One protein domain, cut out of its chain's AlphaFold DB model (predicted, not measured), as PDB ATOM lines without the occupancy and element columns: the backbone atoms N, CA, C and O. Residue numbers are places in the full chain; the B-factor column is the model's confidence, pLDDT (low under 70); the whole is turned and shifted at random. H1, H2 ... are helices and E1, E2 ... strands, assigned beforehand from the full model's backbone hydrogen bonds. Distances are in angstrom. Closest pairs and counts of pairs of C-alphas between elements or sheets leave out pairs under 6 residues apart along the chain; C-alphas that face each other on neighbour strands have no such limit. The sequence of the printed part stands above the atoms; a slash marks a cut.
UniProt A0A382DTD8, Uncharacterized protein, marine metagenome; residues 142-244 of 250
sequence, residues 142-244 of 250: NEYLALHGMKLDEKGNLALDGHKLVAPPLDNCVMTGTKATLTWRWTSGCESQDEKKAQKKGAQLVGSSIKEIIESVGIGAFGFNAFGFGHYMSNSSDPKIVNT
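This is residues 142 to 244 of the 250 residues of an uncharacterized protein of marine metagenome (UniProt A0A382DTD8). One long helix, H2, runs along one face of a strongly twisted three-stranded sheet of E3, E4 and E5, and reaches it with residues 202 to 214. Near the later part of H2 sits a small hairpin of E1 and E2 with the short H1 beside E1, while short H3 packs on H2 and residues 242 to 243 pair with E5. The 103 printed residues hold three named helices and five named strands, in the order H1 E1 E2 E3 E4 H2 E5 H3; the class is mixed, helices and strands. The larger sheet runs E3, E4, E5 and is mixed; E1 and E2 are antiparallel. The whole is compact, with a radius of gyration of the C-alphas of 13.3 A and spans of 41 by 29 by 22 A.

H1, residues 142 to 147, begins with C-alpha 142 at (269.013, 364.658, 274.363). E1 is residues 150 to 152 and E2 residues 158 to 160. E3, residues 172 to 176, measures 12.4 A, and E4, residues 179 to 185, 19.6 A. H2, residues 193 to 217, measures 36.2 A, from C-alpha 193 at (282.672, 385.445, 245.438). E5, residues 222 to 227, measures 16.2 A. H3, residues 231 to 234, ends with C-alpha 234 at (264.866, 384.558, 253.723).

H1 only grazes the sheet E3 E4 E5, with residues 142 to 145; the closest C-alphas of H1 and E1 are those of Leu 145 and Lys 151, 5.9 A apart. The hairpin E1 and E2 has N 151 and O 159 at 2.9 A. The closest C-alphas of E2 and H2 are those of Leu 160 and Ile 213, 7.5 A apart. E3 and E4 form an antiparallel hairpin, with N 181 and O 174 at 2.8 A. E4 and E5 are parallel at 19 degrees, with N 225 and O 182 at 2.9 A. The sheet is only just strongly twisted, its C-alphas up to 4.4 A off the best plane. H2 and this sheet make two layers, a helix on one face of a sheet. H2, at a height over the sheet of 10.5 A, lies over E4 and E5 and runs along the strands, at 5 degrees to E5 on the local plane. E4, H2 and E5 form a strand-helix-strand unit, two parallel neighbour strands with a helix between, whose crossover is right-handed. H3 is not on the sheet; H2 touches it with residues 199 to 207 alone, the closest C-alphas, of Ala 203 and Met 233, being 5.1 A apart. In H1 and H2 every O i to N i+4 pair is within hydrogen-bond range; H3 is too short for such a pair.

The two C-alphas farthest apart, of Leu 147 and Ser 192, are 41.6 A apart. The printed part has no cut. The link from E2 to E3, 11 residues, is long. The mean pLDDT of the printed part is 89.9; residues 189 to 190 are under 70.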
ATOM      1  N   ASN A 142     268.912 365.971 274.995       93.69
ATOM      2  CA  ASN A 142     269.013 364.658 274.363       93.69
ATOM      3  C   ASN A 142     267.709 363.859 274.486       93.69
ATOM      4  O   ASN A 142     267.325 363.194 273.525       93.69
ATOM      5  N   GLU A 143     267.006 363.964 275.619       94.50
ATOM      6  CA  GLU A 143     265.683 363.353 275.808       94.50
ATOM      7  C   GLU A 143     264.676 363.968 274.829       94.50
ATOM      8  O   GLU A 143     263.951 363.250 274.138       94.50
ATOM      9  N   TYR A 144     264.676 365.302 274.720       94.69
ATOM     10  CA  TYR A 144     263.790 366.022 273.807       94.69
ATOM     11  C   TYR A 144     264.050 365.637 272.348       94.69
ATOM     12  O   TYR A 144     263.117 365.310 271.618       94.69
ATOM     13  N   LEU A 145     265.314 365.622 271.914       94.75
ATOM     14  CA  LEU A 145     265.675 365.208 270.556       94.75
ATOM     15  C   LEU A 145     265.251 363.757 270.283       94.75
ATOM     16  O   LEU A 145     264.609 363.503 269.261       94.75
ATOM     17  N   ALA A 146     265.524 362.830 271.204       93.75
ATOM     18  CA  ALA A 146     265.174 361.420 271.049       93.75
ATOM     19  C   ALA A 146     263.657 361.200 270.926       93.75
ATOM     20  O   ALA A 146     263.214 360.413 270.085       93.75
ATOM     21  N   LEU A 147     262.843 361.945 271.684       92.50
ATOM     22  CA  LEU A 147     261.377 361.923 271.577       92.50
ATOM     23  C   LEU A 147     260.880 362.298 270.167       92.50
ATOM     24  O   LEU A 147     259.815 361.861 269.727       92.50
ATOM     25  N   HIS A 148     261.661 363.108 269.454       91.06
ATOM     26  CA  HIS A 148     261.398 363.545 268.088       91.06
ATOM     27  C   HIS A 148     262.129 362.706 267.022       91.06
ATOM     28  O   HIS A 148     262.139 363.093 265.856       91.06
ATOM     29  N   GLY A 149     262.728 361.566 267.392       91.06
ATOM     30  CA  GLY A 149     263.499 360.720 266.472       91.06
ATOM     31  C   GLY A 149     264.814 361.363 266.020       91.06
ATOM     32  O   GLY A 149     265.391 360.962 265.010       91.06
ATOM     33  N   MET A 150     265.285 362.383 266.738       94.06
ATOM     34  CA  MET A 150     266.475 363.145 266.394       94.06
ATOM     35  C   MET A 150     267.656 362.786 267.288       94.06
ATOM     36  O   MET A 150     267.508 362.425 268.455       94.06
ATOM     37  N   LYS A 151     268.860 362.937 266.738       95.06
ATOM     38  CA  LYS A 151     270.113 362.787 267.476       95.06
ATOM     39  C   LYS A 151     271.120 363.834 267.025       95.06
ATOM     40  O   LYS A 151     271.219 364.123 265.833       95.06
ATOM     41  N   LEU A 152     271.876 364.368 267.978       94.88
ATOM     42  CA  LEU A 152     273.000 365.265 267.735       94.88
ATOM     43  C   LEU A 152     274.306 364.497 267.967       94.88
ATOM     44  O   LEU A 152     274.447 363.817 268.984       94.88
ATOM     45  N   ASP A 153     275.237 364.562 267.015       93.50
ATOM     46  CA  ASP A 153     276.587 364.024 267.209       93.50
ATOM     47  C   ASP A 153     277.526 365.043 267.879       93.50
ATOM     48  O   ASP A 153     277.223 366.232 267.975       93.50
ATOM     49  N   GLU A 154     278.702 364.587 268.320       90.38
ATOM     50  CA  GLU A 154     279.715 365.432 268.982       90.38
ATOM     51  C   GLU A 154     280.220 366.591 268.109       90.38
ATOM     52  O   GLU A 154     280.798 367.551 268.609       90.38
ATOM     53  N   LYS A 155     280.025 366.503 266.790       92.25
ATOM     54  CA  LYS A 155     280.424 367.530 265.825       92.25
ATOM     55  C   LYS A 155     279.283 368.495 265.509       92.25
ATOM     56  O   LYS A 155     279.458 369.312 264.612       92.25
ATOM     57  N   GLY A 156     278.133 368.383 266.176       92.81
ATOM     58  CA  GLY A 156     276.965 369.231 265.960       92.81
ATOM     59  C   GLY A 156     276.122 368.851 264.739       92.81
ATOM     60  O   GLY A 156     275.262 369.631 264.333       92.81
ATOM     61  N   ASN A 157     276.338 367.687 264.117       95.38
ATOM     62  CA  ASN A 157     275.483 367.242 263.019       95.38
ATOM     63  C   ASN A 157     274.215 366.577 263.547       95.38
ATOM     64  O   ASN A 157     274.268 365.716 264.427       95.38
ATOM     65  N   LEU A 158     273.085 366.924 262.934       96.19
ATOM     66  CA  LEU A 158     271.796 366.320 263.232       96.19
ATOM     67  C   LEU A 158     271.536 365.087 262.367       96.19
ATOM     68  O   LEU A 158     271.792 365.084 261.161       96.19
ATOM     69  N   ALA A 159     270.952 364.070 262.989       95.75
ATOM     70  CA  ALA A 159     270.282 362.972 262.316       95.75
ATOM     71  C   ALA A 159     268.798 362.954 262.701       95.75
ATOM     72  O   ALA A 159     268.456 363.263 263.842       95.75
ATOM     73  N   LEU A 160     267.947 362.575 261.752       93.44
ATOM     74  CA  LEU A 160     266.511 362.382 261.906       93.44
ATOM     75  C   LEU A 160     266.169 360.965 261.442       93.44
ATOM     76  O   LEU A 160     266.514 360.581 260.327       93.44
ATOM     77  N   ASP A 161     265.549 360.175 262.315       88.31
ATOM     78  CA  ASP A 161     265.187 358.777 262.060       88.31
ATOM     79  C   ASP A 161     266.375 357.942 261.519       88.31
ATOM     80  O   ASP A 161     266.238 357.092 260.644       88.31
ATOM     81  N   GLY A 162     267.585 358.211 262.030       87.69
ATOM     82  CA  GLY A 162     268.829 357.540 261.622       87.69
ATOM     83  C   GLY A 162     269.501 358.109 260.364       87.69
ATOM     84  O   GLY A 162     270.630 357.725 260.051       87.69
ATOM     85  N   HIS A 163     268.871 359.060 259.672       92.94
ATOM     86  CA  HIS A 163     269.417 359.712 258.485       92.94
ATOM     87  C   HIS A 163     270.066 361.050 258.837       92.94
ATOM     88  O   HIS A 163     269.447 361.922 259.441       92.94
ATOM     89  N   LYS A 164     271.332 361.228 258.454       95.38
ATOM     90  CA  LYS A 164     272.049 362.488 258.671       95.38
ATOM     91  C   LYS A 164     271.455 363.592 257.789       95.38
ATOM     92  O   LYS A 164     271.415 363.439 256.569       95.38
ATOM     93  N   LEU A 165     271.073 364.713 258.401       95.94
ATOM     94  CA  LEU A 165     270.591 365.891 257.684       95.94
ATOM     95  C   LEU A 165     271.734 366.559 256.905       95.94
ATOM     96  O   LEU A 165     272.901 366.521 257.303       95.94
ATOM     97  N   VAL A 166     271.388 367.185 255.780       94.06
ATOM     98  CA  VAL A 166     272.365 367.780 254.848       94.06
ATOM     99  C   VAL A 166     272.879 369.154 255.285       94.06
ATOM    100  O   VAL A 166     273.822 369.676 254.686       94.06
ATOM    101  N   ALA A 167     272.252 369.761 256.295       94.19
ATOM    102  CA  ALA A 167     272.682 371.029 256.863       94.19
ATOM    103  C   ALA A 167     274.113 370.953 257.428       94.19
ATOM    104  O   ALA A 167     274.563 369.889 257.866       94.19
ATOM    105  N   PRO A 168     274.838 372.088 257.452       93.88
ATOM    106  CA  PRO A 168     276.059 372.184 258.239       93.88
ATOM    107  C   PRO A 168     275.776 371.908 259.729       93.88
ATOM    108  O   PRO A 168     274.617 371.984 260.158       93.88
ATOM    109  N   PRO A 169     276.822 371.620 260.525       96.12
ATOM    110  CA  PRO A 169     276.690 371.506 261.968       96.12
ATOM    111  C   PRO A 169     275.966 372.690 262.608       96.12
ATOM    112  O   PRO A 169     276.105 373.832 262.160       96.12
ATOM    113  N   LEU A 170     275.215 372.404 263.668       96.50
ATOM    114  CA  LEU A 170     274.663 373.428 264.541       96.50
ATOM    115  C   LEU A 170     275.788 374.189 265.243       96.50
ATOM    116  O   LEU A 170     276.791 373.608 265.651       96.50
ATOM    117  N   ASP A 171     275.560 375.484 265.423       95.50
ATOM    118  CA  ASP A 171     276.321 376.327 266.345       95.50
ATOM    119  C   ASP A 171     275.963 375.956 267.790       95.50
ATOM    120  O   ASP A 171     276.835 375.714 268.620       95.50
ATOM    121  N   ASN A 172     274.661 375.838 268.071       94.31
ATOM    122  CA  ASN A 172     274.153 375.332 269.338       94.31
ATOM    123  C   ASN A 172     272.753 374.712 269.203       94.31
ATOM    124  O   ASN A 172     272.044 374.887 268.207       94.31
ATOM    125  N   CYS A 173     272.377 373.969 270.242       95.19
ATOM    126  CA  CYS A 173     271.067 373.368 270.429       95.19
ATOM    127  C   CYS A 173     270.690 373.547 271.901       95.19
ATOM    128  O   CYS A 173     271.342 372.966 272.769       95.19
ATOM    129  N   VAL A 174     269.700 374.391 272.190       93.38
ATOM    130  CA  VAL A 174     269.383 374.796 273.569       93.38
ATOM    131  C   VAL A 174     267.914 374.583 273.892       93.38
ATOM    132  O   VAL A 174     267.039 374.832 273.062       93.38
ATOM    133  N   MET A 175     267.636 374.134 275.114       90.81
ATOM    134  CA  MET A 175     266.279 374.083 275.649       90.81
ATOM    135  C   MET A 175     265.867 375.467 276.155       90.81
ATOM    136  O   MET A 175     266.560 376.076 276.967       90.81
ATOM    137  N   THR A 176     264.712 375.954 275.709       82.38
ATOM    138  CA  THR A 176     264.060 377.156 276.238       82.38
ATOM    139  C   THR A 176     262.668 376.765 276.728       82.38
ATOM    140  O   THR A 176     261.744 376.546 275.944       82.38
ATOM    141  N   GLY A 177     262.517 376.619 278.046       80.38
ATOM    142  CA  GLY A 177     261.306 376.043 278.632       80.38
ATOM    143  C   GLY A 177     261.125 374.585 278.198       80.38
ATOM    144  O   GLY A 177     262.005 373.760 278.415       80.38
ATOM    145  N   THR A 178     259.994 374.261 277.570       80.88
ATOM    146  CA  THR A 178     259.660 372.893 277.122       80.88
ATOM    147  C   THR A 178     259.937 372.652 275.637       80.88
ATOM    148  O   THR A 178     259.399 371.710 275.059       80.88
ATOM    149  N   LYS A 179     260.724 373.520 274.991       87.62
ATOM    150  CA  LYS A 179     260.982 373.477 273.551       87.62
ATOM    151  C   LYS A 179     262.464 373.700 273.253       87.62
ATOM    152  O   LYS A 179     263.073 374.616 273.798       87.62
ATOM    153  N   ALA A 180     263.024 372.888 272.361       92.94
ATOM    154  CA  ALA A 180     264.389 373.062 271.874       92.94
ATOM    155  C   ALA A 180     264.466 374.071 270.718       92.94
ATOM    156  O   ALA A 180     263.585 374.110 269.851       92.94
ATOM    157  N   THR A 181     265.557 374.830 270.673       94.94
ATOM    158  CA  THR A 181     265.912 375.741 269.582       94.94
ATOM    159  C   THR A 181     267.201 375.274 268.915       94.94
ATOM    160  O   THR A 181     268.218 375.079 269.580       94.94
ATOM    161  N   LEU A 182     267.142 375.089 267.595       96.19
ATOM    162  CA  LEU A 182     268.257 374.681 266.745       96.19
ATOM    163  C   LEU A 182     268.856 375.923 266.079       96.19
ATOM    164  O   LEU A 182     268.154 376.619 265.340       96.19
ATOM    165  N   THR A 183     270.139 376.189 266.319       95.81
ATOM    166  CA  THR A 183     270.818 377.378 265.792       95.81
ATOM    167  C   THR A 183     271.917 377.010 264.811       95.81
ATOM    168  O   THR A 183     272.874 376.318 265.158       95.81
ATOM    169  N   TRP A 184     271.831 377.551 263.598       95.81
ATOM    170  CA  TRP A 184     272.934 377.586 262.641       95.81
ATOM    171  C   TRP A 184     273.532 378.988 262.583       95.81
ATOM    172  O   TRP A 184     272.808 379.981 262.488       95.81
ATOM    173  N   ARG A 185     274.864 379.078 262.571       94.00
ATOM    174  CA  ARG A 185     275.585 380.348 262.455       94.00
ATOM    175  C   ARG A 185     276.600 380.269 261.325       94.00
ATOM    176  O   ARG A 185     277.435 379.371 261.283       94.00
ATOM    177  N   TRP A 186     276.537 381.228 260.411       90.06
ATOM    178  CA  TRP A 186     277.585 381.450 259.423       90.06
ATOM    179  C   TRP A 186     278.528 382.543 259.925       90.06
ATOM    180  O   TRP A 186     278.118 383.693 260.089       90.06
ATOM    181  N   THR A 187     279.781 382.180 260.191       81.12
ATOM    182  CA  THR A 187     280.789 383.079 260.780       81.12
ATOM    183  C   THR A 187     281.842 383.557 259.784       81.12
ATOM    184  O   THR A 187     282.521 384.546 260.054       81.12
ATOM    185  N   SER A 188     281.971 382.911 258.622       72.88
ATOM    186  CA  SER A 188     282.950 383.312 257.608       72.88
ATOM    187  C   SER A 188     282.580 384.649 256.963       72.88
ATOM    188  O   SER A 188     281.420 384.877 256.596       72.88
ATOM    189  N   GLY A 189     283.584 385.514 256.786       64.19
ATOM    190  CA  GLY A 189     283.463 386.766 256.038       64.19
ATOM    191  C   GLY A 189     282.901 386.535 254.632       64.19
ATOM    192  O   GLY A 189     283.036 385.460 254.056       64.19
ATOM    193  N   CYS A 190     282.198 387.529 254.093       65.06
ATOM    194  CA  CYS A 190     281.589 387.467 252.757       65.06
ATOM    195  C   CYS A 190     282.297 388.422 251.794       65.06
ATOM    196  O   CYS A 190     281.651 389.213 251.093       65.06
ATOM    197  N   GLU A 191     283.625 388.382 251.795       73.19
ATOM    198  CA  GLU A 191     284.458 389.319 251.042       73.19
ATOM    199  C   GLU A 191     284.706 388.809 249.616       73.19
ATOM    200  O   GLU A 191     284.686 389.590 248.661       73.19
ATOM    201  N   SER A 192     284.814 387.488 249.439       84.62
ATOM    202  CA  SER A 192     285.033 386.846 248.138       84.62
ATOM    203  C   SER A 192     283.748 386.312 247.478       84.62
ATOM    204  O   SER A 192     282.714 386.086 248.115       84.62
ATOM    205  N   GLN A 193     283.789 386.081 246.157       84.25
ATOM    206  CA  GLN A 193     282.672 385.445 245.438       84.25
ATOM    207  C   GLN A 193     282.427 383.998 245.879       84.25
ATOM    208  O   GLN A 193     281.275 383.558 245.893       84.25
ATOM    209  N   ASP A 194     283.478 383.252 246.211       86.12
ATOM    210  CA  ASP A 194     283.342 381.843 246.576       86.12
ATOM    211  C   ASP A 194     282.749 381.679 247.978       86.12
ATOM    212  O   ASP A 194     281.890 380.817 248.173       86.12
ATOM    213  N   GLU A 195     283.061 382.582 248.911       85.25
ATOM    214  CA  GLU A 195     282.385 382.651 250.213       85.25
ATOM    215  C   GLU A 195     280.896 382.972 250.069       85.25
ATOM    216  O   GLU A 195     280.068 382.309 250.690       85.25
ATOM    217  N   LYS A 196     280.521 383.911 249.188       86.38
ATOM    218  CA  LYS A 196     279.102 384.208 248.908       86.38
ATOM    219  C   LYS A 196     278.361 382.994 248.342       86.38
ATOM    220  O   LYS A 196     277.221 382.725 248.724       86.38
ATOM    221  N   LYS A 197     278.999 382.227 247.447       89.00
ATOM    222  CA  LYS A 197     278.431 380.967 246.931       89.00
ATOM    223  C   LYS A 197     278.285 379.928 248.043       89.00
ATOM    224  O   LYS A 197     277.253 379.259 248.103       89.00
ATOM    225  N   ALA A 198     279.284 379.801 248.915       90.06
ATOM    226  CA  ALA A 198     279.261 378.868 250.034       90.06
ATOM    227  C   ALA A 198     278.170 379.229 251.054       90.06
ATOM    228  O   ALA A 198     277.391 378.356 251.432       90.06
ATOM    229  N   GLN A 199     278.033 380.511 251.404       91.31
ATOM    230  CA  GLN A 199     276.977 381.027 252.278       91.31
ATOM    231  C   GLN A 199     275.586 380.746 251.694       91.31
ATOM    232  O   GLN A 199     274.716 380.224 252.391       91.31
ATOM    233  N   LYS A 200     275.383 381.025 250.396       92.88
ATOM    234  CA  LYS A 200     274.125 380.712 249.702       92.88
ATOM    235  C   LYS A 200     273.812 379.215 249.752       92.88
ATOM    236  O   LYS A 200     272.684 378.843 250.064       92.88
ATOM    237  N   LYS A 201     274.798 378.358 249.462       93.69
ATOM    238  CA  LYS A 201     274.635 376.899 249.534       93.69
ATOM    239  C   LYS A 201     274.305 376.452 250.961       93.69
ATOM    240  O   LYS A 201     273.397 375.651 251.139       93.69
ATOM    241  N   GLY A 202     274.990 376.995 251.965       93.88
ATOM    242  CA  GLY A 202     274.712 376.732 253.377       93.88
ATOM    243  C   GLY A 202     273.269 377.070 253.750       93.88
ATOM    244  O   GLY A 202     272.571 376.210 254.278       93.88
ATOM    245  N   ALA A 203     272.787 378.262 253.382       94.25
ATOM    246  CA  ALA A 203     271.406 378.685 253.632       94.25
ATOM    247  C   ALA A 203     270.372 377.736 252.997       94.25
ATOM    248  O   ALA A 203     269.376 377.389 253.627       94.25
ATOM    249  N   GLN A 204     270.632 377.263 251.772       95.44
ATOM    250  CA  GLN A 204     269.765 376.295 251.091       95.44
ATOM    251  C   GLN A 204     269.729 374.938 251.809       95.44
ATOM    252  O   GLN A 204     268.658 374.351 251.951       95.44
ATOM    253  N   LEU A 205     270.878 374.446 252.283       96.44
ATOM    254  CA  LEU A 205     270.964 373.178 253.018       96.44
ATOM    255  C   LEU A 205     270.272 373.259 254.388       96.44
ATOM    256  O   LEU A 205     269.578 372.317 254.775       96.44
ATOM    257  N   VAL A 206     270.416 374.391 255.088       96.44
ATOM    258  CA  VAL A 206     269.686 374.674 256.334       96.44
ATOM    259  C   VAL A 206     268.182 374.701 256.065       96.44
ATOM    260  O   VAL A 206     267.445 373.947 256.695       96.44
ATOM    261  N   GLY A 207     267.722 375.482 255.082       95.44
ATOM    262  CA  GLY A 207     266.301 375.560 254.720       95.44
ATOM    263  C   GLY A 207     265.697 374.200 254.354       95.44
ATOM    264  O   GLY A 207     264.613 373.858 254.823       95.44
ATOM    265  N   SER A 208     266.433 373.382 253.592       95.81
ATOM    266  CA  SER A 208     266.016 372.015 253.251       95.81
ATOM    267  C   SER A 208     265.887 371.117 254.483       95.81
ATOM    268  O   SER A 208     264.907 370.389 254.600       95.81
ATOM    269  N   SER A 209     266.847 371.181 255.408       96.50
ATOM    270  CA  SER A 209     266.830 370.351 256.620       96.50
ATOM    271  C   SER A 209     265.721 370.778 257.585       96.50
ATOM    272  O   SER A 209     265.069 369.932 258.184       96.50
ATOM    273  N   ILE A 210     265.447 372.082 257.699       95.75
ATOM    274  CA  ILE A 210     264.315 372.603 258.483       95.75
ATOM    275  C   ILE A 210     262.990 372.102 257.907       95.75
ATOM    276  O   ILE A 210     262.124 371.664 258.661       95.75
ATOM    277  N   LYS A 211     262.835 372.127 256.579       93.62
ATOM    278  CA  LYS A 211     261.643 371.594 255.915       93.62
ATOM    279  C   LYS A 211     261.445 370.108 256.230       93.62
ATOM    280  O   LYS A 211     260.345 369.727 256.609       93.62
ATOM    281  N   GLU A 212     262.506 369.309 256.143       94.06
ATOM    282  CA  GLU A 212     262.472 367.876 256.458       94.06
ATOM    283  C   GLU A 212     262.084 367.608 257.922       94.06
ATOM    284  O   GLU A 212     261.213 366.781 258.197       94.06
ATOM    285  N   ILE A 213     262.651 368.371 258.867       92.69
ATOM    286  CA  ILE A 213     262.261 368.317 260.283       92.69
ATOM    287  C   ILE A 213     260.766 368.637 260.423       92.69
ATOM    288  O   ILE A 213     260.032 367.867 261.032       92.69
ATOM    289  N   ILE A 214     260.282 369.735 259.840       89.88
ATOM    290  CA  ILE A 214     258.876 370.153 259.958       89.88
ATOM    291  C   ILE A 214     257.918 369.119 259.360       89.88
ATOM    292  O   ILE A 214     256.875 368.856 259.957       89.88
ATOM    293  N   GLU A 215     258.258 368.529 258.215       87.44
ATOM    294  CA  GLU A 215     257.450 367.488 257.573       87.44
ATOM    295  C   GLU A 215     257.372 366.210 258.425       87.44
ATOM    296  O   GLU A 215     256.330 365.556 258.441       87.44
ATOM    297  N   SER A 216     258.432 365.879 259.170       86.00
ATOM    298  CA  SER A 216     258.476 364.684 260.022       86.00
ATOM    299  C   SER A 216     257.875 364.899 261.419       86.00
ATOM    300  O   SER A 216     257.110 364.067 261.917       86.00
ATOM    301  N   VAL A 217     258.198 366.021 262.073       84.81
ATOM    302  CA  VAL A 217     257.873 366.254 263.492       84.81
ATOM    303  C   VAL A 217     256.850 367.366 263.741       84.81
ATOM    304  O   VAL A 217     256.310 367.439 264.845       84.81
ATOM    305  N   GLY A 218     256.559 368.203 262.740       81.06
ATOM    306  CA  GLY A 218     255.609 369.317 262.813       81.06
ATOM    307  C   GLY A 218     256.237 370.694 263.092       81.06
ATOM    308  O   GLY A 218     257.248 370.826 263.780       81.06
ATOM    309  N   ILE A 219     255.580 371.754 262.599       77.12
ATOM    310  CA  ILE A 219     256.046 373.162 262.610       77.12
ATOM    311  C   ILE A 219     256.203 373.786 264.014       77.12
ATOM    312  O   ILE A 219     256.845 374.820 264.171       77.12
ATOM    313  N   GLY A 220     255.637 373.163 265.052       78.81
ATOM    314  CA  GLY A 220     255.682 373.655 266.436       78.81
ATOM    315  C   GLY A 220     256.790 373.055 267.304       78.81
ATOM    316  O   GLY A 220     257.133 373.652 268.328       78.81
ATOM    317  N   ALA A 221     257.368 371.925 266.888       85.31
ATOM    318  CA  ALA A 221     258.239 371.097 267.721       85.31
ATOM    319  C   ALA A 221     259.575 371.768 268.076       85.31
ATOM    320  O   ALA A 221     260.066 371.601 269.190       85.31
ATOM    321  N   PHE A 222     260.142 372.559 267.163       91.19
ATOM    322  CA  PHE A 222     261.449 373.199 267.334       91.19
ATOM    323  C   PHE A 222     261.394 374.694 267.031       91.19
ATOM    324  O   PHE A 222     260.516 375.180 266.314       91.19
ATOM    325  N   GLY A 223     262.264 375.449 267.696       92.81
ATOM    326  CA  GLY A 223     262.631 376.800 267.292       92.81
ATOM    327  C   GLY A 223     263.781 376.698 266.300       92.81
ATOM    328  O   GLY A 223     264.633 375.821 266.443       92.81
ATOM    329  N   PHE A 224     263.813 377.573 265.300       94.75
ATOM    330  CA  PHE A 224     264.875 377.571 264.301       94.75
ATOM    331  C   PHE A 224     265.515 378.951 264.214       94.75
ATOM    332  O   PHE A 224     264.833 379.937 263.935       94.75
ATOM    333  N   ASN A 225     266.830 378.997 264.403       94.81
ATOM    334  CA  ASN A 225     267.652 380.188 264.255       94.81
ATOM    335  C   ASN A 225     268.685 379.961 263.146       94.81
ATOM    336  O   ASN A 225     269.347 378.923 263.099       94.81
ATOM    337  N   ALA A 226     268.858 380.939 262.262       94.25
ATOM    338  CA  ALA A 226     269.863 380.901 261.206       94.25
ATOM    339  C   ALA A 226     270.515 382.279 261.038       94.25
ATOM    340  O   ALA A 226     270.028 383.149 260.313       94.25
ATOM    341  N   PHE A 227     271.650 382.475 261.705       92.88
ATOM    342  CA  PHE A 227     272.341 383.759 261.769       92.88
ATOM    343  C   PHE A 227     273.503 383.844 260.783       92.88
ATOM    344  O   PHE A 227     274.174 382.860 260.481       92.88
ATOM    345  N   GLY A 228     273.767 385.051 260.283       88.94
ATOM    346  CA  GLY A 228     274.916 385.310 259.411       88.94
ATOM    347  C   GLY A 228     274.756 384.835 257.964       88.94
ATOM    348  O   GLY A 228     275.664 385.045 257.172       88.94
ATOM    349  N   PHE A 229     273.612 384.260 257.577       88.50
ATOM    350  CA  PHE A 229     273.314 383.845 256.193       88.50
ATOM    351  C   PHE A 229     272.750 384.977 255.309       88.50
ATOM    352  O   PHE A 229     272.602 384.811 254.096       88.50
ATOM    353  N   GLY A 230     272.434 386.133 255.904       83.25
ATOM    354  CA  GLY A 230     271.875 387.293 255.209       83.25
ATOM    355  C   GLY A 230     270.556 386.988 254.490       83.25
ATOM    356  O   GLY A 230     269.785 386.123 254.899       83.25
ATOM    357  N   HIS A 231     270.311 387.678 253.371       85.50
ATOM    358  CA  HIS A 231     269.086 387.525 252.573       85.50
ATOM    359  C   HIS A 231     268.906 386.123 251.958       85.50
ATOM    360  O   HIS A 231     267.809 385.779 251.519       85.50
ATOM    361  N   TYR A 232     269.958 385.293 251.909       89.56
ATOM    362  CA  TYR A 232     269.854 383.939 251.360       89.56
ATOM    363  C   TYR A 232     268.960 383.034 252.205       89.56
ATOM    364  O   TYR A 232     268.289 382.166 251.645       89.56
ATOM    365  N   MET A 233     268.908 383.254 253.522       90.44
ATOM    366  CA  MET A 233     268.040 382.469 254.394       90.44
ATOM    367  C   MET A 233     266.566 382.816 254.180       90.44
ATOM    368  O   MET A 233     265.752 381.914 254.025       90.44
ATOM    369  N   SER A 234     266.233 384.102 254.035       83.88
ATOM    370  CA  SER A 234     264.866 384.558 253.723       83.88
ATOM    371  C   SER A 234     264.322 383.989 252.407       83.88
ATOM    372  O   SER A 234     263.119 383.834 252.253       83.88
ATOM    373  N   ASN A 235     265.206 383.654 251.462       84.81
ATOM    374  CA  ASN A 235     264.836 382.995 250.206       84.81
ATOM    375  C   ASN A 235     264.727 381.466 250.325       84.81
ATOM    376  O   ASN A 235     264.195 380.824 249.422       84.81
ATOM    377  N   SER A 236     265.283 380.880 251.386       85.94
ATOM    378  CA  SER A 236     265.387 379.425 251.575       85.94
ATOM    379  C   SER A 236     264.430 378.894 252.647       85.94
ATOM    380  O   SER A 236     264.243 377.684 252.743       85.94
ATOM    381  N   SER A 237     263.816 379.774 253.440       86.88
ATOM    382  CA  SER A 237     262.845 379.432 254.483       86.88
ATOM    383  C   SER A 237     261.843 380.560 254.721       86.88
ATOM    384  O   SER A 237     262.160 381.725 254.493       86.88
ATOM    385  N   ASP A 238     260.677 380.225 255.274       85.06
ATOM    386  CA  ASP A 238     259.698 381.219 255.725       85.06
ATOM    387  C   ASP A 238     260.238 381.997 256.951       85.06
ATOM    388  O   ASP A 238     260.579 381.373 257.964       85.06
ATOM    389  N   PRO A 239     260.304 383.343 256.909       81.12
ATOM    390  CA  PRO A 239     260.761 384.164 258.036       81.12
ATOM    391  C   PRO A 239     259.858 384.083 259.279       81.12
ATOM    392  O   PRO A 239     260.270 384.508 260.352       81.12
ATOM    393  N   LYS A 240     258.639 383.538 259.168       84.94
ATOM    394  CA  LYS A 240     257.778 383.234 260.324       84.94
ATOM    395  C   LYS A 240     258.218 381.980 261.084       84.94
ATOM    396  O   LYS A 240     257.766 381.765 262.204       84.94
ATOM    397  N   ILE A 241     259.044 381.144 260.457       85.62
ATOM    398  CA  ILE A 241     259.502 379.858 260.990       85.62
ATOM    399  C   ILE A 241     260.936 379.972 261.501       85.62
ATOM    400  O   ILE A 241     261.260 379.415 262.548       85.62
ATOM    401  N   VAL A 242     261.792 380.677 260.756       90.56
ATOM    402  CA  VAL A 242     263.223 380.784 261.050       90.56
ATOM    403  C   VAL A 242     263.569 382.210 261.445       90.56
ATOM    404  O   VAL A 242     263.441 383.137 260.642       90.56
ATOM    405  N   ASN A 243     264.073 382.378 262.663       89.75
ATOM    406  CA  ASN A 243     264.624 383.646 263.098       89.75
ATOM    407  C   ASN A 243     266.009 383.863 262.468       89.75
ATOM    408  O   ASN A 243     266.902 383.019 262.546       89.75
ATOM    409  N   THR A 244     266.176 385.020 261.835       85.19
ATOM    410  CA  THR A 244     267.414 385.424 261.148       85.19
ATOM    411  C   THR A 244     267.967 386.749 261.667       85.19
ATOM    412  O   THR A 244     269.052 387.165 261.250       85.19
TER     413      THR A 244